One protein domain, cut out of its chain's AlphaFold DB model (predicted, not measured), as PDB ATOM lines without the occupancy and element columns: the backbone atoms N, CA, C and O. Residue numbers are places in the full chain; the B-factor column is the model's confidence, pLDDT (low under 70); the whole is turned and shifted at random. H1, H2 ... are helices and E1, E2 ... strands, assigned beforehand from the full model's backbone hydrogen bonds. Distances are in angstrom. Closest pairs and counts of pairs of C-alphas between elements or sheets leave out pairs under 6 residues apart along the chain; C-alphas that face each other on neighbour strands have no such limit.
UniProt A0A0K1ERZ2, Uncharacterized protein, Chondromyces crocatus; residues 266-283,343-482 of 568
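Overview. This is residues 266 to 283 and 343 to 482 of the 568 residues of an uncharacterized protein of Chondromyces crocatus (UniProt A0A0K1ERZ2). A helical hairpin, H4 and H5, is crossed by the long helix H2 at one end of an only just elongated body, and a second helical hairpin, H7 and H8, makes the other end. To one side, where H4 begins, a small hairpin of two strands, E1 and E2, sits with H3, while the short H1 lies in the middle of the whole. The printed part has 158 residues, mostly helix, with eight named helices and two named strands in the order H1 H2 H3 E1 E2 H4 H5 H6 H7 H8; the sheet E1 - E2 is antiparallel. It is compact, with a radius of gyration of the C-alphas of 16.7 A, and spans 55 by 36 by 25 A.

Arrangement. Start at the hairpin of E1, residues 394 to 397, and E2, residues 400 to 404, where you find N 395 and O 403 within hydrogen-bond range at 2.8 A, and N 403 and O 395 at 3.0 A. Look next for H3, residues 378 to 387: the closest C-alphas of H3 and E1, those of Ala 381 and Val 395, are 5.6 A apart. H4, residues 405 to 421, and H5, residues 428 to 446, touch as a hairpin, at a shallow tilt of 25 degrees, opposite ways; their closest C-alphas, of Leu 406 and Leu 441, are 6.8 A apart. H2, residues 347 to 366, touches H5 with residues 352 to 356 alone, at a steep tilt of 66 degrees, the closest C-alphas being those of Leu 352 and Trp 437, 6.8 A. It touches H4 with residues 359 to 363 alone, at a steep tilt of 63 degrees; there C-alphas 363 and 419 are closest, at 7.1 A. H1, residues 267 to 270, touches H2, C-alphas 270 and 349 being closest at 5.0 A. H6, residues 448 to 451, touches H5, with C-alphas 443 and 450 closest at 6.3 A, and also H7, residues 456 to 467, with C-alphas 451 and 458 closest at 6.5 A. H7 touches H8, residues 473 to 482, as a hairpin at a steep tilt of 43 degrees, with C-alphas 464 and 476 closest at 6.4 A. Every O i to N i+4 pair is within hydrogen-bond range in H3, H4, H5, H7 and H8, and 15 of 16 are in H2; H1 and H6 are too short for such a pair.

Along the chain. Find C-alpha 347 at (-35.297, 19.684, 12.034); from there H2 runs 28.2 A to C-alpha 366. H4 is 24.4 A long, H5 27.3 A and H7 16.2 A. H8 ends at C-alpha 482, (-41.277, 6.792, 22.112).

Size, cuts and confidence. The C-alphas farthest apart are those of Pro 424 and Ala 472, 56.1 A. Residues 284 to 342 are not printed; C-alphas 283 and 343 are 12.5 A apart across this cut. The link from H2 to H3 is long, and residues 422 to 428, of which 428 belongs to H5, stand free. Residues 424 to 428 have pLDDT under 70.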
ATOM      1  N   ARG A 266     -31.569  29.451  25.519       98.00
ATOM      2  CA  ARG A 266     -31.857  28.721  24.273       98.00
ATOM      3  C   ARG A 266     -32.695  27.440  24.420       98.00
ATOM      4  O   ARG A 266     -33.308  27.092  23.414       98.00
ATOM      5  N   PRO A 267     -32.803  26.749  25.582       98.50
ATOM      6  CA  PRO A 267     -33.710  25.607  25.710       98.50
ATOM      7  C   PRO A 267     -35.165  25.897  25.324       98.50
ATOM      8  O   PRO A 267     -35.841  24.980  24.877       98.50
ATOM      9  N   ILE A 268     -35.627  27.154  25.388       98.56
ATOM     10  CA  ILE A 268     -36.969  27.518  24.901       98.56
ATOM     11  C   ILE A 268     -37.133  27.278  23.388       98.56
ATOM     12  O   ILE A 268     -38.237  27.041  22.919       98.56
ATOM     13  N   LEU A 269     -36.032  27.301  22.629       98.56
ATOM     14  CA  LEU A 269     -35.990  27.032  21.187       98.56
ATOM     15  C   LEU A 269     -35.498  25.618  20.868       98.56
ATOM     16  O   LEU A 269     -35.881  25.046  19.858       98.56
ATOM     17  N   THR A 270     -34.591  25.071  21.679       98.06
ATOM     18  CA  THR A 270     -33.799  23.885  21.306       98.06
ATOM     19  C   THR A 270     -34.029  22.681  22.207       98.06
ATOM     20  O   THR A 270     -33.414  21.640  21.992       98.06
ATOM     21  N   GLY A 271     -34.824  22.828  23.263       98.12
ATOM     22  CA  GLY A 271     -35.089  21.762  24.215       98.12
ATOM     23  C   GLY A 271     -35.896  20.623  23.594       98.12
ATOM     24  O   GLY A 271     -36.829  20.861  22.823       98.12
ATOM     25  N   ALA A 272     -35.531  19.386  23.934       97.88
ATOM     26  CA  ALA A 272     -36.267  18.186  23.524       97.88
ATOM     27  C   ALA A 272     -37.538  17.942  24.358       97.88
ATOM     28  O   ALA A 272     -38.416  17.173  23.961       97.88
ATOM     29  N   GLY A 273     -37.640  18.595  25.519       97.19
ATOM     30  CA  GLY A 273     -38.659  18.335  26.525       97.19
ATOM     31  C   GLY A 273     -38.412  17.031  27.282       97.19
ATOM     32  O   GLY A 273     -37.866  16.084  26.720       97.19
ATOM     33  N   SER A 274     -38.816  16.938  28.544       94.62
ATOM     34  CA  SER A 274     -38.771  15.668  29.278       94.62
ATOM     35  C   SER A 274     -39.826  15.614  30.365       94.62
ATOM     36  O   SER A 274     -40.086  16.623  31.020       94.62
ATOM     37  N   LEU A 275     -40.395  14.427  30.573       93.44
ATOM     38  CA  LEU A 275     -41.217  14.158  31.744       93.44
ATOM     39  C   LEU A 275     -40.309  13.769  32.919       93.44
ATOM     40  O   LEU A 275     -39.582  12.764  32.861       93.44
ATOM     41  N   GLU A 276     -40.346  14.587  33.964       90.25
ATOM     42  CA  GLU A 276     -39.575  14.441  35.194       90.25
ATOM     43  C   GLU A 276     -40.252  13.453  36.156       90.25
ATOM     44  O   GLU A 276     -41.450  13.195  36.074       90.25
ATOM     45  N   ALA A 277     -39.492  12.870  37.088       86.94
ATOM     46  CA  ALA A 277     -39.991  11.808  37.976       86.94
ATOM     47  C   ALA A 277     -41.132  12.250  38.914       86.94
ATOM     48  O   ALA A 277     -41.872  11.414  39.425       86.94
ATOM     49  N   ASN A 278     -41.270  13.555  39.146       86.69
ATOM     50  CA  ASN A 278     -42.367  14.147  39.910       86.69
ATOM     51  C   ASN A 278     -43.642  14.372  39.071       86.69
ATOM     52  O   ASN A 278     -44.635  14.842  39.617       86.69
ATOM     53  N   GLY A 279     -43.624  14.027  37.779       87.25
ATOM     54  CA  GLY A 279     -44.727  14.231  36.839       87.25
ATOM     55  C   GLY A 279     -44.685  15.569  36.099       87.25
ATOM     56  O   GLY A 279     -45.468  15.758  35.172       87.25
ATOM     57  N   ASP A 280     -43.768  16.473  36.450       91.69
ATOM     58  CA  ASP A 280     -43.662  17.768  35.781       91.69
ATOM     59  C   ASP A 280     -43.010  17.635  34.400       91.69
ATOM     60  O   ASP A 280     -42.159  16.774  34.153       91.69
ATOM     61  N   PHE A 281     -43.377  18.534  33.489       95.38
ATOM     62  CA  PHE A 281     -42.758  18.629  32.172       95.38
ATOM     63  C   PHE A 281     -41.697  19.734  32.146       95.38
ATOM     64  O   PHE A 281     -42.009  20.912  32.324       95.38
ATOM     65  N   GLY A 282     -40.447  19.366  31.870       96.62
ATOM     66  CA  GLY A 282     -39.339  20.301  31.681       96.62
ATOM     67  C   GLY A 282     -39.051  20.580  30.206       96.62
ATOM     68  O   GLY A 282     -39.291  19.738  29.344       96.62
ATOM     69  N   LEU A 283     -38.470  21.745  29.904       98.00
ATOM     70  CA  LEU A 283     -38.103  22.152  28.539       98.00
ATOM     71  C   LEU A 283     -36.951  21.330  27.950       98.00
ATOM     72  O   LEU A 283     -36.861  21.185  26.734       98.00
ATOM     73  N   ALA A 343     -30.876  16.121  22.123       97.06
ATOM     74  CA  ALA A 343     -30.969  15.454  20.835       97.06
ATOM     75  C   ALA A 343     -32.335  15.769  20.202       97.06
ATOM     76  O   ALA A 343     -33.376  15.342  20.691       97.06
ATOM     77  N   ASN A 344     -32.326  16.552  19.122       98.38
ATOM     78  CA  ASN A 344     -33.548  17.042  18.483       98.38
ATOM     79  C   ASN A 344     -33.983  16.109  17.349       98.38
ATOM     80  O   ASN A 344     -33.186  15.807  16.448       98.38
ATOM     81  N   VAL A 345     -35.248  15.684  17.350       97.94
ATOM     82  CA  VAL A 345     -35.837  14.975  16.205       97.94
ATOM     83  C   VAL A 345     -36.464  15.970  15.228       97.94
ATOM     84  O   VAL A 345     -36.342  15.762  14.022       97.94
ATOM     85  N   ALA A 346     -36.977  17.107  15.706       98.25
ATOM     86  CA  ALA A 346     -37.436  18.207  14.868       98.25
ATOM     87  C   ALA A 346     -36.282  18.959  14.179       98.25
ATOM     88  O   ALA A 346     -35.365  19.486  14.818       98.25
ATOM     89  N   GLN A 347     -36.348  19.055  12.845       98.19
ATOM     90  CA  GLN A 347     -35.297  19.684  12.034       98.19
ATOM     91  C   GLN A 347     -35.163  21.186  12.312       98.19
ATOM     92  O   GLN A 347     -34.053  21.715  12.308       98.19
ATOM     93  N   VAL A 348     -36.276  21.877  12.576       98.38
ATOM     94  CA  VAL A 348     -36.270  23.313  12.899       98.38
ATOM     95  C   VAL A 348     -35.586  23.578  14.241       98.38
ATOM     96  O   VAL A 348     -34.723  24.454  14.298       98.38
ATOM     97  N   ALA A 349     -35.893  22.800  15.285       98.50
ATOM     98  CA  ALA A 349     -35.204  22.895  16.573       98.50
ATOM     99  C   ALA A 349     -33.693  22.658  16.432       98.50
ATOM    100  O   ALA A 349     -32.890  23.437  16.952       98.50
ATOM    101  N   GLU A 350     -33.284  21.634  15.671       98.25
ATOM    102  CA  GLU A 350     -31.865  21.341  15.439       98.25
ATOM    103  C   GLU A 350     -31.163  22.441  14.627       98.25
ATOM    104  O   GLU A 350     -30.046  22.839  14.962       98.25
ATOM    105  N   PHE A 351     -31.828  22.988  13.606       98.25
ATOM    106  CA  PHE A 351     -31.302  24.086  12.796       98.25
ATOM    107  C   PHE A 351     -31.157  25.382  13.598       98.25
ATOM    108  O   PHE A 351     -30.112  26.030  13.520       98.25
ATOM    109  N   LEU A 352     -32.154  25.745  14.413       98.50
ATOM    110  CA  LEU A 352     -32.061  26.883  15.332       98.50
ATOM    111  C   LEU A 352     -30.941  26.667  16.354       98.50
ATOM    112  O   LEU A 352     -30.147  27.580  16.590       98.50
ATOM    113  N   LYS A 353     -30.812  25.448  16.897       98.38
ATOM    114  CA  LYS A 353     -29.750  25.080  17.839       98.38
ATOM    115  C   LYS A 353     -28.370  25.372  17.274       98.38
ATOM    116  O   LYS A 353     -27.609  26.103  17.910       98.38
ATOM    117  N   VAL A 354     -28.052  24.859  16.087       97.81
ATOM    118  CA  VAL A 354     -26.699  24.997  15.528       97.81
ATOM    119  C   VAL A 354     -26.476  26.330  14.813       97.81
ATOM    120  O   VAL A 354     -25.417  26.945  14.949       97.81
ATOM    121  N   GLY A 355     -27.489  26.822  14.100       96.56
ATOM    122  CA  GLY A 355     -27.427  28.062  13.335       96.56
ATOM    123  C   GLY A 355     -27.328  29.293  14.224       96.56
ATOM    124  O   GLY A 355     -26.392  30.084  14.070       96.56
ATOM    125  N   VAL A 356     -28.247  29.449  15.185       97.69
ATOM    126  CA  VAL A 356     -28.246  30.620  16.077       97.69
ATOM    127  C   VAL A 356     -26.983  30.624  16.932       97.69
ATOM    128  O   VAL A 356     -26.340  31.663  17.067       97.69
ATOM    129  N   THR A 357     -26.560  29.463  17.435       97.88
ATOM    130  CA  THR A 357     -25.316  29.351  18.210       97.88
ATOM    131  C   THR A 357     -24.094  29.745  17.381       97.88
ATOM    132  O   THR A 357     -23.264  30.518  17.860       97.88
ATOM    133  N   SER A 358     -23.987  29.285  16.129       96.06
ATOM    134  CA  SER A 358     -22.891  29.687  15.239       96.06
ATOM    135  C   SER A 358     -22.858  31.205  15.032       96.06
ATOM    136  O   SER A 358     -21.802  31.820  15.200       96.06
ATOM    137  N   LEU A 359     -24.011  31.826  14.756       95.31
ATOM    138  CA  LEU A 359     -24.121  33.275  14.570       95.31
ATOM    139  C   LEU A 359     -23.779  34.054  15.848       95.31
ATOM    140  O   LEU A 359     -23.038  35.034  15.796       95.31
ATOM    141  N   VAL A 360     -24.268  33.612  17.010       96.50
ATOM    142  CA  VAL A 360     -23.937  34.223  18.306       96.50
ATOM    143  C   VAL A 360     -22.436  34.197  18.541       96.50
ATOM    144  O   VAL A 360     -21.855  35.204  18.942       96.50
ATOM    145  N   LEU A 361     -21.776  33.083  18.248       95.75
ATOM    146  CA  LEU A 361     -20.335  32.990  18.415       95.75
ATOM    147  C   LEU A 361     -19.562  33.835  17.389       95.75
ATOM    148  O   LEU A 361     -18.488  34.329  17.725       95.75
ATOM    149  N   ASP A 362     -20.075  34.035  16.174       93.44
ATOM    150  CA  ASP A 362     -19.490  34.987  15.218       93.44
ATOM    151  C   ASP A 362     -19.595  36.426  15.746       93.44
ATOM    152  O   ASP A 362     -18.624  37.183  15.685       93.44
ATOM    153  N   MET A 363     -20.729  36.782  16.361       94.12
ATOM    154  CA  MET A 363     -20.896  38.072  17.035       94.12
ATOM    155  C   MET A 363     -19.948  38.238  18.233       94.12
ATOM    156  O   MET A 363     -19.385  39.318  18.419       94.12
ATOM    157  N   VAL A 364     -19.723  37.184  19.034       94.25
ATOM    158  CA  VAL A 364     -18.723  37.193  20.123       94.25
ATOM    159  C   VAL A 364     -17.321  37.458  19.570       94.25
ATOM    160  O   VAL A 364     -16.596  38.309  20.093       94.25
ATOM    161  N   GLU A 365     -16.929  36.748  18.508       91.31
ATOM    162  CA  GLU A 365     -15.622  36.920  17.870       91.31
ATOM    163  C   GLU A 365     -15.474  38.327  17.261       91.31
ATOM    164  O   GLU A 365     -14.384  38.901  17.318       91.31
ATOM    165  N   ALA A 366     -16.553  38.923  16.749       91.31
ATOM    166  CA  ALA A 366     -16.574  40.302  16.260       91.31
ATOM    167  C   ALA A 366     -16.647  41.364  17.378       91.31
ATOM    168  O   ALA A 366     -16.417  42.541  17.117       91.31
ATOM    169  N   GLY A 367     -16.928  40.969  18.625       92.19
ATOM    170  CA  GLY A 367     -17.089  41.889  19.755       92.19
ATOM    171  C   GLY A 367     -18.449  42.595  19.815       92.19
ATOM    172  O   GLY A 367     -18.594  43.537  20.584       92.19
ATOM    173  N   ALA A 368     -19.451  42.130  19.064       93.81
ATOM    174  CA  ALA A 368     -20.777  42.751  18.960       93.81
ATOM    175  C   ALA A 368     -21.717  42.462  20.155       93.81
ATOM    176  O   ALA A 368     -22.861  42.907  20.164       93.81
ATOM    177  N   LEU A 369     -21.252  41.708  21.160       95.56
ATOM    178  CA  LEU A 369     -22.030  41.270  22.331       95.56
ATOM    179  C   LEU A 369     -21.404  41.724  23.664       95.56
ATOM    180  O   LEU A 369     -21.451  41.001  24.664       95.56
ATOM    181  N   SER A 370     -20.750  42.886  23.693       89.06
ATOM    182  CA  SER A 370     -20.129  43.421  24.916       89.06
ATOM    183  C   SER A 370     -21.140  43.767  26.015       89.06
ATOM    184  O   SER A 370     -20.817  43.675  27.196       89.06
ATOM    185  N   ASP A 371     -22.354  44.131  25.620       91.56
ATOM    186  CA  ASP A 371     -23.483  44.575  26.444       91.56
ATOM    187  C   ASP A 371     -24.664  43.580  26.392       91.56
ATOM    188  O   ASP A 371     -25.806  43.933  26.667       91.56
ATOM    189  N   ALA A 372     -24.415  42.327  25.994       94.50
ATOM    190  CA  ALA A 372     -25.438  41.285  26.018       94.50
ATOM    191  C   ALA A 372     -25.864  40.956  27.464       94.50
ATOM    192  O   ALA A 372     -25.024  41.012  28.370       94.50
ATOM    193  N   PRO A 373     -27.135  40.576  27.704       96.25
ATOM    194  CA  PRO A 373     -27.607  40.243  29.043       96.25
ATOM    195  C   PRO A 373     -26.852  39.033  29.603       96.25
ATOM    196  O   PRO A 373     -26.660  38.013  28.926       96.25
ATOM    197  N   ARG A 374     -26.407  39.166  30.857       96.00
ATOM    198  CA  ARG A 374     -25.616  38.161  31.576       96.00
ATOM    199  C   ARG A 374     -26.355  37.720  32.837       96.00
ATOM    200  O   ARG A 374     -26.491  38.542  33.739       96.00
ATOM    201  N   PRO A 375     -26.777  36.449  32.937       96.94
ATOM    202  CA  PRO A 375     -27.340  35.906  34.167       96.94
ATOM    203  C   PRO A 375     -26.360  36.046  35.334       96.94
ATOM    204  O   PRO A 375     -25.163  35.794  35.164       96.94
ATOM    205  N   ALA A 376     -26.864  36.434  36.507       97.00
ATOM    206  CA  ALA A 376     -26.063  36.546  37.726       97.00
ATOM    207  C   ALA A 376     -25.537  35.174  38.183       97.00
ATOM    208  O   ALA A 376     -24.347  35.034  38.465       97.00
ATOM    209  N   ASP A 377     -26.403  34.157  38.152       97.12
ATOM    210  CA  ASP A 377     -26.043  32.746  38.300       97.12
ATOM    211  C   ASP A 377     -26.529  31.964  37.065       97.12
ATOM    212  O   ASP A 377     -27.716  31.649  36.955       97.12
ATOM    213  N   PRO A 378     -25.637  31.652  36.107       96.81
ATOM    214  CA  PRO A 378     -26.003  30.942  34.885       96.81
ATOM    215  C   PRO A 378     -26.574  29.538  35.113       96.81
ATOM    216  O   PRO A 378     -27.373  29.081  34.300       96.81
ATOM    217  N   ILE A 379     -26.158  28.835  36.171       97.44
ATOM    218  CA  ILE A 379     -26.602  27.455  36.406       97.44
ATOM    219  C   ILE A 379     -27.978  27.460  37.059       97.44
ATOM    220  O   ILE A 379     -28.871  26.770  36.571       97.44
ATOM    221  N   ALA A 380     -28.178  28.297  38.080       98.12
ATOM    222  CA  ALA A 380     -29.496  28.470  38.682       98.12
ATOM    223  C   ALA A 380     -30.513  29.007  37.661       98.12
ATOM    224  O   ALA A 380     -31.633  28.508  37.587       98.12
ATOM    225  N   ALA A 381     -30.107  29.965  36.816       98.44
ATOM    226  CA  ALA A 381     -30.949  30.481  35.741       98.44
ATOM    227  C   ALA A 381     -31.349  29.388  34.739       98.44
ATOM    228  O   ALA A 381     -32.518  29.294  34.381       98.44
ATOM    229  N   LEU A 382     -30.401  28.545  34.314       98.62
ATOM    230  CA  LEU A 382     -30.686  27.420  33.422       98.62
ATOM    231  C   LEU A 382     -31.699  26.451  34.040       98.62
ATOM    232  O   LEU A 382     -32.647  26.064  33.367       98.62
ATOM    233  N   HIS A 383     -31.513  26.056  35.303       98.19
ATOM    234  CA  HIS A 383     -32.438  25.137  35.978       98.19
ATOM    235  C   HIS A 383     -33.837  25.732  36.101       98.19
ATOM    236  O   HIS A 383     -34.804  25.054  35.768       98.19
ATOM    237  N   ALA A 384     -33.935  26.999  36.505       98.44
ATOM    238  CA  ALA A 384     -35.206  27.703  36.624       98.44
ATOM    239  C   ALA A 384     -35.938  27.793  35.276       98.44
ATOM    240  O   ALA A 384     -37.120  27.476  35.203       98.44
ATOM    241  N   ILE A 385     -35.227  28.153  34.200       98.56
ATOM    242  CA  ILE A 385     -35.790  28.214  32.843       98.56
ATOM    243  C   ILE A 385     -36.237  26.826  32.381       98.56
ATOM    244  O   ILE A 385     -37.345  26.677  31.882       98.56
ATOM    245  N   CYS A 386     -35.405  25.796  32.552       98.06
ATOM    246  CA  CYS A 386     -35.749  24.445  32.110       98.06
ATOM    247  C   CYS A 386     -36.943  23.844  32.859       98.06
ATOM    248  O   CYS A 386     -37.622  23.000  32.281       98.06
ATOM    249  N   ALA A 387     -37.187  24.254  34.102       97.69
ATOM    250  CA  ALA A 387     -38.312  23.787  34.906       97.69
ATOM    251  C   ALA A 387     -39.635  24.517  34.604       97.69
ATOM    252  O   ALA A 387     -40.678  24.062  35.057       97.69
ATOM    253  N   ASP A 388     -39.611  25.631  33.861       97.50
ATOM    254  CA  ASP A 388     -40.802  26.440  33.591       97.50
ATOM    255  C   ASP A 388     -41.233  26.376  32.114       97.50
ATOM    256  O   ASP A 388     -40.824  27.214  31.300       97.50
ATOM    257  N   PRO A 389     -42.121  25.435  31.743       95.75
ATOM    258  CA  PRO A 389     -42.650  25.354  30.390       95.75
ATOM    259  C   PRO A 389     -43.651  26.475  30.056       95.75
ATOM    260  O   PRO A 389     -44.128  26.534  28.923       95.75
ATOM    261  N   THR A 390     -43.994  27.359  31.006       96.12
ATOM    262  CA  THR A 390     -44.817  28.556  30.750       96.12
ATOM    263  C   THR A 390     -43.998  29.752  30.263       96.12
ATOM    264  O   THR A 390     -44.582  30.721  29.785       96.12
ATOM    265  N   LEU A 391     -42.662  29.674  30.347       97.56
ATOM    266  CA  LEU A 391     -41.703  30.700  29.916       97.56
ATOM    267  C   LEU A 391     -41.793  32.035  30.685       97.56
ATOM    268  O   LEU A 391     -41.286  33.059  30.216       97.56
ATOM    269  N   LYS A 392     -42.420  32.040  31.866       97.31
ATOM    270  CA  LYS A 392     -42.704  33.246  32.664       97.31
ATOM    271  C   LYS A 392     -41.639  33.546  33.709       97.31
ATOM    272  O   LYS A 392     -41.549  34.685  34.173       97.31
ATOM    273  N   VAL A 393     -40.839  32.556  34.093       98.31
ATOM    274  CA  VAL A 393     -39.780  32.710  35.086       98.31
ATOM    275  C   VAL A 393     -38.808  33.805  34.657       98.31
ATOM    276  O   VAL A 393     -38.328  33.842  33.522       98.31
ATOM    277  N   ARG A 394     -38.513  34.718  35.585       98.56
ATOM    278  CA  ARG A 394     -37.532  35.790  35.391       98.56
ATOM    279  C   ARG A 394     -36.283  35.467  36.196       98.56
ATOM    280  O   ARG A 394     -36.366  35.140  37.376       98.56
ATOM    281  N   VAL A 395     -35.123  35.571  35.561       98.50
ATOM    282  CA  VAL A 395     -33.820  35.284  36.168       98.50
ATOM    283  C   VAL A 395     -33.026  36.572  36.348       98.50
ATOM    284  O   VAL A 395     -33.097  37.481  35.521       98.50
ATOM    285  N   ALA A 396     -32.262  36.664  37.434       98.38
ATOM    286  CA  ALA A 396     -31.475  37.855  37.738       98.38
ATOM    287  C   ALA A 396     -30.390  38.109  36.676       98.38
ATOM    288  O   ALA A 396     -29.624  37.202  36.328       98.38
ATOM    289  N   ILE A 397     -30.287  39.355  36.207       98.00
ATOM    290  CA  ILE A 397     -29.284  39.815  35.241       98.00
ATOM    291  C   ILE A 397     -28.288  40.742  35.939       98.00
ATOM    292  O   ILE A 397     -28.651  41.579  36.761       98.00
ATOM    293  N   VAL A 398     -27.001  40.598  35.629       96.19
ATOM    294  CA  VAL A 398     -25.947  41.428  36.222       96.19
ATOM    295  C   VAL A 398     -26.137  42.890  35.818       96.19
ATOM    296  O   VAL A 398     -25.922  43.237  34.657       96.19
ATOM    297  N   GLY A 399     -26.448  43.745  36.796       93.88
ATOM    298  CA  GLY A 399     -26.550  45.195  36.609       93.88
ATOM    299  C   GLY A 399     -27.794  45.656  35.843       93.88
ATOM    300  O   GLY A 399     -27.771  46.748  35.286       93.88
ATOM    301  N   GLY A 400     -28.845  44.836  35.787       93.19
ATOM    302  CA  GLY A 400     -30.116  45.185  35.155       93.19
ATOM    303  C   GLY A 400     -31.292  44.461  35.804       93.19
ATOM    304  O   GLY A 400     -31.108  43.660  36.721       93.19
ATOM    305  N   GLU A 401     -32.496  44.741  35.311       96.62
ATOM    306  CA  GLU A 401     -33.717  44.088  35.784       96.62
ATOM    307  C   GLU A 401     -33.710  42.577  35.485       96.62
ATOM    308  O   GLU A 401     -33.126  42.147  34.482       96.62
ATOM    309  N   PRO A 402     -34.363  41.746  36.322       98.25
ATOM    310  CA  PRO A 402     -34.562  40.335  36.019       98.25
ATOM    311  C   PRO A 402     -35.267  40.157  34.674       98.25
ATOM    312  O   PRO A 402     -36.256  40.839  34.410       98.25
ATOM    313  N   MET A 403     -34.803  39.216  33.849       98.62
ATOM    314  CA  MET A 403     -35.345  38.974  32.506       98.62
ATOM    315  C   MET A 403     -35.896  37.554  32.360       98.62
ATOM    316  O   MET A 403     -35.335  36.615  32.925       98.62
ATOM    317  N   SER A 404     -36.956  37.381  31.574       98.62
ATOM    318  CA  SER A 404     -37.415  36.062  31.128       98.62
ATOM    319  C   SER A 404     -36.496  35.481  30.050       98.62
ATOM    320  O   SER A 404     -35.702  36.187  29.420       98.62
ATOM    321  N   ALA A 405     -36.611  34.176  29.794       98.50
ATOM    322  CA  ALA A 405     -35.863  33.534  28.715       98.50
ATOM    323  C   ALA A 405     -36.186  34.144  27.334       98.50
ATOM    324  O   ALA A 405     -35.272  34.335  26.528       98.50
ATOM    325  N   LEU A 406     -37.453  34.506  27.089       98.56
ATOM    326  CA  LEU A 406     -37.902  35.182  25.864       98.56
ATOM    327  C   LEU A 406     -37.253  36.562  25.706       98.56
ATOM    328  O   LEU A 406     -36.703  36.865  24.648       98.56
ATOM    329  N   GLU A 407     -37.246  37.376  26.765       98.62
ATOM    330  CA  GLU A 407     -36.614  38.701  26.750       98.62
ATOM    331  C   GLU A 407     -35.105  38.597  26.488       98.62
ATOM    332  O   GLU A 407     -34.553  39.364  25.693       98.62
ATOM    333  N   ILE A 408     -34.430  37.620  27.109       98.62
ATOM    334  CA  ILE A 408     -33.008  37.358  26.858       98.62
ATOM    335  C   ILE A 408     -32.805  37.003  25.382       98.62
ATOM    336  O   ILE A 408     -31.985  37.635  24.716       98.62
ATOM    337  N   GLN A 409     -33.555  36.041  24.838       98.75
ATOM    338  CA  GLN A 409     -33.428  35.639  23.433       98.75
ATOM    339  C   GLN A 409     -33.712  36.797  22.465       98.75
ATOM    340  O   GLN A 409     -32.944  36.992  21.522       98.75
ATOM    341  N   ARG A 410     -34.728  37.631  22.727       98.62
ATOM    342  CA  ARG A 410     -35.016  38.828  21.920       98.62
ATOM    343  C   ARG A 410     -33.883  39.848  21.946       98.62
ATOM    344  O   ARG A 410     -33.555  40.412  20.902       98.62
ATOM    345  N   ALA A 411     -33.228  40.043  23.091       98.31
ATOM    346  CA  ALA A 411     -32.059  40.915  23.177       98.31
ATOM    347  C   ALA A 411     -30.897  40.412  22.296       98.31
ATOM    348  O   ALA A 411     -30.248  41.211  21.615       98.31
ATOM    349  N   TYR A 412     -30.653  39.096  22.247       98.56
ATOM    350  CA  TYR A 412     -29.657  38.523  21.333       98.56
ATOM    351  C   TYR A 412     -30.101  38.604  19.864       98.56
ATOM    352  O   TYR A 412     -29.277  38.945  19.014       98.56
ATOM    353  N   LEU A 413     -31.379  38.362  19.553       98.50
ATOM    354  CA  LEU A 413     -31.918  38.475  18.192       98.50
ATOM    355  C   LEU A 413     -31.795  39.905  17.649       98.50
ATOM    356  O   LEU A 413     -31.392  40.094  16.501       98.50
ATOM    357  N   ALA A 414     -32.085  40.920  18.466       97.94
ATOM    358  CA  ALA A 414     -31.926  42.323  18.084       97.94
ATOM    359  C   ALA A 414     -30.469  42.646  17.709       97.94
ATOM    360  O   ALA A 414     -30.207  43.249  16.664       97.94
ATOM    361  N   LYS A 415     -29.509  42.172  18.514       97.00
ATOM    362  CA  LYS A 415     -28.072  42.301  18.220       97.00
ATOM    363  C   LYS A 415     -27.677  41.542  16.956       97.00
ATOM    364  O   LYS A 415     -26.933  42.079  16.141       97.00
ATOM    365  N   ALA A 416     -28.228  40.348  16.744       95.94
ATOM    366  CA  ALA A 416     -27.979  39.542  15.554       95.94
ATOM    367  C   ALA A 416     -28.495  40.206  14.272       95.94
ATOM    368  O   ALA A 416     -27.761  40.281  13.288       95.94
ATOM    369  N   ARG A 417     -29.708  40.773  14.297       95.75
ATOM    370  CA  ARG A 417     -30.264  41.567  13.188       95.75
ATOM    371  C   ARG A 417     -29.383  42.777  12.871       95.75
ATOM    372  O   ARG A 417     -29.086  43.026  11.703       95.75
ATOM    373  N   ALA A 418     -28.923  43.498  13.895       94.12
ATOM    374  CA  ALA A 418     -28.023  44.635  13.713       94.12
ATOM    375  C   ALA A 418     -26.677  44.211  13.101       94.12
ATOM    376  O   ALA A 418     -26.251  44.801  12.110       94.12
ATOM    377  N   PHE A 419     -26.056  43.160  13.645       92.88
ATOM    378  CA  PHE A 419     -24.777  42.618  13.189       92.88
ATOM    379  C   PHE A 419     -24.821  42.153  11.729       92.88
ATOM    380  O   PHE A 419     -23.927  42.465  10.939       92.88
ATOM    381  N   VAL A 420     -25.884  41.438  11.361       91.25
ATOM    382  CA  VAL A 420     -26.097  40.929  10.005       91.25
ATOM    383  C   VAL A 420     -26.312  42.066   9.000       91.25
ATOM    384  O   VAL A 420     -25.732  42.034   7.916       91.25
ATOM    385  N   ARG A 421     -27.063  43.112   9.369       88.94
ATOM    386  CA  ARG A 421     -27.287  44.289   8.510       88.94
ATOM    387  C   ARG A 421     -25.993  45.039   8.183       88.94
ATOM    388  O   ARG A 421     -25.871  45.598   7.101       88.94
ATOM    389  N   THR A 422     -25.037  45.071   9.112       84.81
ATOM    390  CA  THR A 422     -23.755  45.778   8.943       84.81
ATOM    391  C   THR A 422     -22.640  44.913   8.356       84.81
ATOM    392  O   THR A 422     -21.544  45.416   8.121       84.81
ATOM    393  N   SER A 423     -22.879  43.617   8.146       77.06
ATOM    394  CA  SER A 423     -21.857  42.683   7.670       77.06
ATOM    395  C   SER A 423     -21.875  42.590   6.135       77.06
ATOM    396  O   SER A 423     -22.872  42.146   5.569       77.06
ATOM    397  N   PRO A 424     -20.786  42.959   5.429       53.00
ATOM    398  CA  PRO A 424     -20.759  43.045   3.962       53.00
ATOM    399  C   PRO A 424     -20.807  41.688   3.229       53.00
ATOM    400  O   PRO A 424     -20.872  41.660   2.005       53.00
ATOM    401  N   THR A 425     -20.788  40.560   3.948       56.12
ATOM    402  CA  THR A 425     -20.797  39.194   3.385       56.12
ATOM    403  C   THR A 425     -21.889  38.318   4.005       56.12
ATOM    404  O   THR A 425     -21.645  37.161   4.355       56.12
ATOM    405  N   THR A 426     -23.080  38.871   4.221       60.56
ATOM    406  CA  THR A 426     -24.192  38.107   4.794       60.56
ATOM    407  C   THR A 426     -24.795  37.161   3.753       60.56
ATOM    408  O   THR A 426     -25.322  37.603   2.735       60.56
ATOM    409  N   SER A 427     -24.769  35.854   4.028       68.25
ATOM    410  CA  SER A 427     -25.429  34.852   3.186       68.25
ATOM    411  C   SER A 427     -26.962  34.948   3.271       68.25
ATOM    412  O   SER A 427     -27.530  35.367   4.284       68.25
ATOM    413  N   LEU A 428     -27.661  34.507   2.220       68.81
ATOM    414  CA  LEU A 428     -29.125  34.357   2.235       68.81
ATOM    415  C   LEU A 428     -29.594  33.503   3.432       68.81
ATOM    416  O   LEU A 428     -30.607  33.813   4.062       68.81
ATOM    417  N   GLY A 429     -28.805  32.488   3.802       81.50
ATOM    418  CA  GLY A 429     -29.071  31.612   4.944       81.50
ATOM    419  C   GLY A 429     -29.111  32.339   6.293       81.50
ATOM    420  O   GLY A 429     -29.935  32.002   7.140       81.50
ATOM    421  N   ALA A 430     -28.302  33.386   6.496       85.44
ATOM    422  CA  ALA A 430     -28.330  34.156   7.742       85.44
ATOM    423  C   ALA A 430     -29.649  34.933   7.917       85.44
ATOM    424  O   ALA A 430     -30.192  34.986   9.019       85.44
ATOM    425  N   HIS A 431     -30.210  35.486   6.837       88.25
ATOM    426  CA  HIS A 431     -31.511  36.163   6.885       88.25
ATOM    427  C   HIS A 431     -32.655  35.184   7.170       88.25
ATOM    428  O   HIS A 431     -33.533  35.480   7.981       88.25
ATOM    429  N   GLN A 432     -32.627  34.002   6.548       90.25
ATOM    430  CA  GLN A 432     -33.613  32.948   6.799       90.25
ATOM    431  C   GLN A 432     -33.563  32.457   8.252       90.25
ATOM    432  O   GLN A 432     -34.613  32.308   8.875       90.25
ATOM    433  N   LEU A 433     -32.359  32.279   8.805       94.94
ATOM    434  CA  LEU A 433     -32.152  31.928  10.209       94.94
ATOM    435  C   LEU A 433     -32.725  32.993  11.158       94.94
ATOM    436  O   LEU A 433     -33.435  32.648  12.096       94.94
ATOM    437  N   LEU A 434     -32.447  34.279  10.912       96.50
ATOM    438  CA  LEU A 434     -32.967  35.379  11.736       96.50
ATOM    439  C   LEU A 434     -34.491  35.495  11.683       96.50
ATOM    440  O   LEU A 434     -35.104  35.846  12.692       96.50
ATOM    441  N   ARG A 435     -35.093  35.232  10.518       95.75
ATOM    442  CA  ARG A 435     -36.550  35.187  10.376       95.75
ATOM    443  C   ARG A 435     -37.118  34.037  11.196       95.75
ATOM    444  O   ARG A 435     -37.915  34.286  12.081       95.75
ATOM    445  N   LEU A 436     -36.615  32.819  10.991       96.88
ATOM    446  CA  LEU A 436     -37.078  31.635  11.718       96.88
ATOM    447  C   LEU A 436     -36.917  31.772  13.239       96.88
ATOM    448  O   LEU A 436     -37.788  31.341  13.985       96.88
ATOM    449  N   TRP A 437     -35.819  32.375  13.698       98.50
ATOM    450  CA  TRP A 437     -35.610  32.658  15.117       98.50
ATOM    451  C   TRP A 437     -36.630  33.673  15.645       98.50
ATOM    452  O   TRP A 437     -37.197  33.446  16.706       98.50
ATOM    453  N   GLY A 438     -36.894  34.755  14.905       98.62
ATOM    454  CA  GLY A 438     -37.938  35.724  15.253       98.62
ATOM    455  C   GLY A 438     -39.324  35.089  15.317       98.62
ATOM    456  O   GLY A 438     -39.934  35.117  16.377       98.62
ATOM    457  N   ASP A 439     -39.742  34.435  14.232       98.31
ATOM    458  CA  ASP A 439     -41.045  33.772  14.119       98.31
ATOM    459  C   ASP A 439     -41.264  32.767  15.265       98.31
ATOM    460  O   ASP A 439     -42.351  32.677  15.824       98.31
ATOM    461  N   ALA A 440     -40.219  32.021  15.651       98.56
ATOM    462  CA  ALA A 440     -40.299  31.088  16.770       98.56
ATOM    463  C   ALA A 440     -40.468  31.798  18.122       98.56
ATOM    464  O   ALA A 440     -41.232  31.324  18.953       98.56
ATOM    465  N   LEU A 441     -39.775  32.916  18.365       98.75
ATOM    466  CA  LEU A 441     -39.952  33.677  19.608       98.75
ATOM    467  C   LEU A 441     -41.336  34.322  19.695       98.75
ATOM    468  O   LEU A 441     -41.905  34.350  20.781       98.75
ATOM    469  N   ASP A 442     -41.859  34.815  18.575       98.62
ATOM    470  CA  ASP A 442     -43.183  35.434  18.515       98.62
ATOM    471  C   ASP A 442     -44.274  34.376  18.755       98.62
ATOM    472  O   ASP A 442     -45.110  34.544  19.640       98.62
ATOM    473  N   ALA A 443     -44.178  33.209  18.108       98.44
ATOM    474  CA  ALA A 443     -45.083  32.089  18.371       98.44
ATOM    475  C   ALA A 443     -44.990  31.571  19.819       98.44
ATOM    476  O   ALA A 443     -46.011  31.258  20.417       98.44
ATOM    477  N   LEU A 444     -43.797  31.508  20.424       98.50
ATOM    478  CA  LEU A 444     -43.658  31.107  21.832       98.50
ATOM    479  C   LEU A 444     -44.313  32.085  22.819       98.50
ATOM    480  O   LEU A 444     -44.675  31.668  23.918       98.50
ATOM    481  N   GLU A 445     -44.417  33.367  22.470       97.38
ATOM    482  CA  GLU A 445     -45.065  34.376  23.312       97.38
ATOM    483  C   GLU A 445     -46.586  34.404  23.117       97.38
ATOM    484  O   GLU A 445     -47.321  34.553  24.093       97.38
ATOM    485  N   GLU A 446     -47.052  34.251  21.876       96.62
ATOM    486  CA  GLU A 446     -48.465  34.386  21.513       96.62
ATOM    487  C   GLU A 446     -49.238  33.064  21.618       96.62
ATOM    488  O   GLU A 446     -50.227  32.975  22.346       96.62
ATOM    489  N   ASP A 447     -48.796  32.037  20.888       96.50
ATOM    490  CA  ASP A 447     -49.424  30.716  20.839       96.50
ATOM    491  C   ASP A 447     -48.387  29.634  20.476       96.50
ATOM    492  O   ASP A 447     -48.127  29.369  19.291       96.50
ATOM    493  N   PRO A 448     -47.805  28.960  21.490       96.31
ATOM    494  CA  PRO A 448     -46.819  27.913  21.268       96.31
ATOM    495  C   PRO A 448     -47.321  26.766  20.386       96.31
ATOM    496  O   PRO A 448     -46.494  26.093  19.774       96.31
ATOM    497  N   ALA A 449     -48.636  26.528  20.268       94.25
ATOM    498  CA  ALA A 449     -49.170  25.430  19.459       94.25
ATOM    499  C   ALA A 449     -48.808  25.557  17.967       94.25
ATOM    500  O   ALA A 449     -48.683  24.543  17.277       94.25
ATOM    501  N   GLN A 450     -48.527  26.771  17.481       96.81
ATOM    502  CA  GLN A 450     -48.026  27.010  16.120       96.81
ATOM    503  C   GLN A 450     -46.666  26.341  15.843       96.81
ATOM    504  O   GLN A 450     -46.263  26.189  14.690       96.81
ATOM    505  N   LEU A 451     -45.945  25.939  16.894       98.12
ATOM    506  CA  LEU A 451     -44.630  25.308  16.812       98.12
ATOM    507  C   LEU A 451     -44.674  23.781  16.967       98.12
ATOM    508  O   LEU A 451     -43.616  23.140  16.995       98.12
ATOM    509  N   VAL A 452     -45.865  23.177  17.023       97.56
ATOM    510  CA  VAL A 452     -46.029  21.720  16.916       97.56
ATOM    511  C   VAL A 452     -45.435  21.244  15.585       97.56
ATOM    512  O   VAL A 452     -45.694  21.805  14.526       97.56
ATOM    513  N   GLY A 453     -44.579  20.226  15.644       97.50
ATOM    514  CA  GLY A 453     -43.814  19.725  14.503       97.50
ATOM    515  C   GLY A 453     -42.566  20.549  14.148       97.50
ATOM    516  O   GLY A 453     -41.786  20.118  13.297       97.50
ATOM    517  N   ALA A 454     -42.339  21.701  14.789       98.31
ATOM    518  CA  ALA A 454     -41.159  22.545  14.586       98.31
ATOM    519  C   ALA A 454     -40.204  22.529  15.792       98.31
ATOM    520  O   ALA A 454     -38.991  22.408  15.602       98.31
ATOM    521  N   LEU A 455     -40.735  22.622  17.018       98.62
ATOM    522  CA  LEU A 455     -39.964  22.521  18.260       98.62
ATOM    523  C   LEU A 455     -40.309  21.238  19.019       98.62
ATOM    524  O   LEU A 455     -41.485  20.927  19.223       98.62
ATOM    525  N   ASP A 456     -39.285  20.504  19.459       98.69
ATOM    526  CA  ASP A 456     -39.470  19.185  20.070       98.69
ATOM    527  C   ASP A 456     -40.294  19.249  21.361       98.69
ATOM    528  O   ASP A 456     -41.324  18.581  21.467       98.69
ATOM    529  N   TRP A 457     -39.888  20.092  22.322       98.44
ATOM    530  CA  TRP A 457     -40.568  20.175  23.617       98.44
ATOM    531  C   TRP A 457     -42.030  20.613  23.489       98.44
ATOM    532  O   TRP A 457     -42.881  20.064  24.182       98.44
ATOM    533  N   VAL A 458     -42.335  21.547  22.579       98.38
ATOM    534  CA  VAL A 458     -43.708  21.992  22.299       98.38
ATOM    535  C   VAL A 458     -44.524  20.815  21.781       98.38
ATOM    536  O   VAL A 458     -45.544  20.456  22.360       98.38
ATOM    537  N   THR A 459     -44.029  20.163  20.726       98.00
ATOM    538  CA  THR A 459     -44.701  19.023  20.088       98.00
ATOM    539  C   THR A 459     -44.965  17.906  21.092       98.00
ATOM    540  O   THR A 459     -46.066  17.363  21.161       98.00
ATOM    541  N   LYS A 460     -43.948  17.554  21.881       97.38
ATOM    542  CA  LYS A 460     -44.032  16.487  22.872       97.38
ATOM    543  C   LYS A 460     -44.998  16.840  24.000       97.38
ATOM    544  O   LYS A 460     -45.798  15.992  24.386       97.38
ATOM    545  N   ARG A 461     -44.955  18.074  24.502       96.12
ATOM    546  CA  ARG A 461     -45.875  18.550  25.536       96.12
ATOM    547  C   ARG A 461     -47.325  18.458  25.064       96.12
ATOM    548  O   ARG A 461     -48.135  17.856  25.758       96.12
ATOM    549  N   THR A 462     -47.620  18.932  23.851       95.06
ATOM    550  CA  THR A 462     -48.958  18.822  23.250       95.06
ATOM    551  C   THR A 462     -49.423  17.368  23.126       95.06
ATOM    552  O   THR A 462     -50.585  17.071  23.390       95.06
ATOM    553  N   LEU A 463     -48.530  16.435  22.767       93.50
ATOM    554  CA  LEU A 463     -48.861  15.005  22.730       93.50
ATOM    555  C   LEU A 463     -49.190  14.439  24.117       93.50
ATOM    556  O   LEU A 463     -50.135  13.663  24.245       93.50
ATOM    557  N   LEU A 464     -48.419  14.799  25.144       93.00
ATOM    558  CA  LEU A 464     -48.643  14.328  26.513       93.00
ATOM    559  C   LEU A 464     -49.959  14.871  27.082       93.00
ATOM    560  O   LEU A 464     -50.775  14.090  27.573       93.00
ATOM    561  N   GLU A 465     -50.189  16.176  26.943       91.38
ATOM    562  CA  GLU A 465     -51.407  16.855  27.402       91.38
ATOM    563  C   GLU A 465     -52.654  16.372  26.640       91.38
ATOM    564  O   GLU A 465     -53.716  16.213  27.233       91.38
ATOM    565  N   GLY A 466     -52.534  16.098  25.335       87.69
ATOM    566  CA  GLY A 466     -53.666  15.701  24.496       87.69
ATOM    567  C   GLY A 466     -54.015  14.211  24.536       87.69
ATOM    568  O   GLY A 466     -55.188  13.855  24.444       87.69
ATOM    569  N   CYS A 467     -53.028  13.316  24.638       79.75
ATOM    570  CA  CYS A 467     -53.267  11.871  24.525       79.75
ATOM    571  C   CYS A 467     -53.368  11.143  25.868       79.75
ATOM    572  O   CYS A 467     -53.870  10.018  25.901       79.75
ATOM    573  N   ALA A 468     -52.836  11.714  26.948       74.19
ATOM    574  CA  ALA A 468     -52.679  11.000  28.211       74.19
ATOM    575  C   ALA A 468     -52.691  11.909  29.462       74.19
ATOM    576  O   ALA A 468     -51.896  11.643  30.370       74.19
ATOM    577  N   PRO A 469     -53.564  12.937  29.559       79.88
ATOM    578  CA  PRO A 469     -53.507  13.916  30.652       79.88
ATOM    579  C   PRO A 469     -53.630  13.263  32.037       79.88
ATOM    580  O   PRO A 469     -52.848  13.573  32.929       79.88
ATOM    581  N   ASP A 470     -54.518  12.273  32.169       86.00
ATOM    582  CA  ASP A 470     -54.779  11.555  33.427       86.00
ATOM    583  C   ASP A 470     -54.166  10.143  33.461       86.00
ATOM    584  O   ASP A 470     -54.501   9.313  34.310       86.00
ATOM    585  N   ALA A 471     -53.298   9.813  32.501       87.44
ATOM    586  CA  ALA A 471     -52.683   8.493  32.466       87.44
ATOM    587  C   ALA A 471     -51.631   8.342  33.571       87.44
ATOM    588  O   ALA A 471     -50.955   9.293  33.959       87.44
ATOM    589  N   ALA A 472     -51.421   7.105  34.029       91.56
ATOM    590  CA  ALA A 472     -50.344   6.807  34.964       91.56
ATOM    591  C   ALA A 472     -48.980   7.249  34.403       91.56
ATOM    592  O   ALA A 472     -48.716   7.098  33.206       91.56
ATOM    593  N   PHE A 473     -48.083   7.699  35.285       91.00
ATOM    594  CA  PHE A 473     -46.742   8.178  34.927       91.00
ATOM    595  C   PHE A 473     -46.002   7.242  33.958       91.00
ATOM    596  O   PHE A 473     -45.416   7.701  32.987       91.00
ATOM    597  N   ALA A 474     -46.080   5.921  34.154       91.19
ATOM    598  CA  ALA A 474     -45.434   4.947  33.271       91.19
ATOM    599  C   ALA A 474     -45.924   5.020  31.808       91.19
ATOM    600  O   ALA A 474     -45.138   4.837  30.876       91.19
ATOM    601  N   VAL A 475     -47.209   5.315  31.589       92.12
ATOM    602  CA  VAL A 475     -47.791   5.483  30.248       92.12
ATOM    603  C   VAL A 475     -47.314   6.792  29.625       92.12
ATOM    604  O   VAL A 475     -46.860   6.789  28.481       92.12
ATOM    605  N   GLN A 476     -47.343   7.890  30.382       93.00
ATOM    606  CA  GLN A 476     -46.824   9.178  29.919       93.00
ATOM    607  C   GLN A 476     -45.319   9.102  29.620       93.00
ATOM    608  O   GLN A 476     -44.868   9.558  28.571       93.00
ATOM    609  N   LYS A 477     -44.537   8.426  30.469       93.12
ATOM    610  CA  LYS A 477     -43.100   8.223  30.263       93.12
ATOM    611  C   LYS A 477     -42.809   7.378  29.024       93.12
ATOM    612  O   LYS A 477     -41.857   7.648  28.297       93.12
ATOM    613  N   LYS A 478     -43.661   6.392  28.720       92.88
ATOM    614  CA  LYS A 478     -43.589   5.659  27.451       92.88
ATOM    615  C   LYS A 478     -43.825   6.585  26.256       92.88
ATOM    616  O   LYS A 478     -43.134   6.432  25.254       92.88
ATOM    617  N   ILE A 479     -44.757   7.538  26.346       93.88
ATOM    618  CA  ILE A 479     -44.974   8.541  25.291       93.88
ATOM    619  C   ILE A 479     -43.744   9.442  25.130       93.88
ATOM    620  O   ILE A 479     -43.257   9.589  24.008       93.88
ATOM    621  N   ASP A 480     -43.205   9.955  26.239       95.38
ATOM    622  CA  ASP A 480     -41.982  10.769  26.288       95.38
ATOM    623  C   ASP A 480     -40.805  10.079  25.578       95.38
ATOM    624  O   ASP A 480     -40.199  10.661  24.683       95.38
ATOM    625  N   LEU A 481     -40.538   8.804  25.883       95.06
ATOM    626  CA  LEU A 481     -39.440   8.051  25.264       95.06
ATOM    627  C   LEU A 481     -39.716   7.692  23.797       95.06
ATOM    628  O   LEU A 481     -38.862   7.884  22.931       95.06
ATOM    629  N   ARG A 482     -40.921   7.197  23.482       95.62
ATOM    630  CA  ARG A 482     -41.277   6.792  22.112       95.62
ATOM    631  C   ARG A 482     -41.435   7.966  21.153       95.62
ATOM    632  O   ARG A 482     -41.475   7.751  19.944       95.62
TER     633      ARG A 482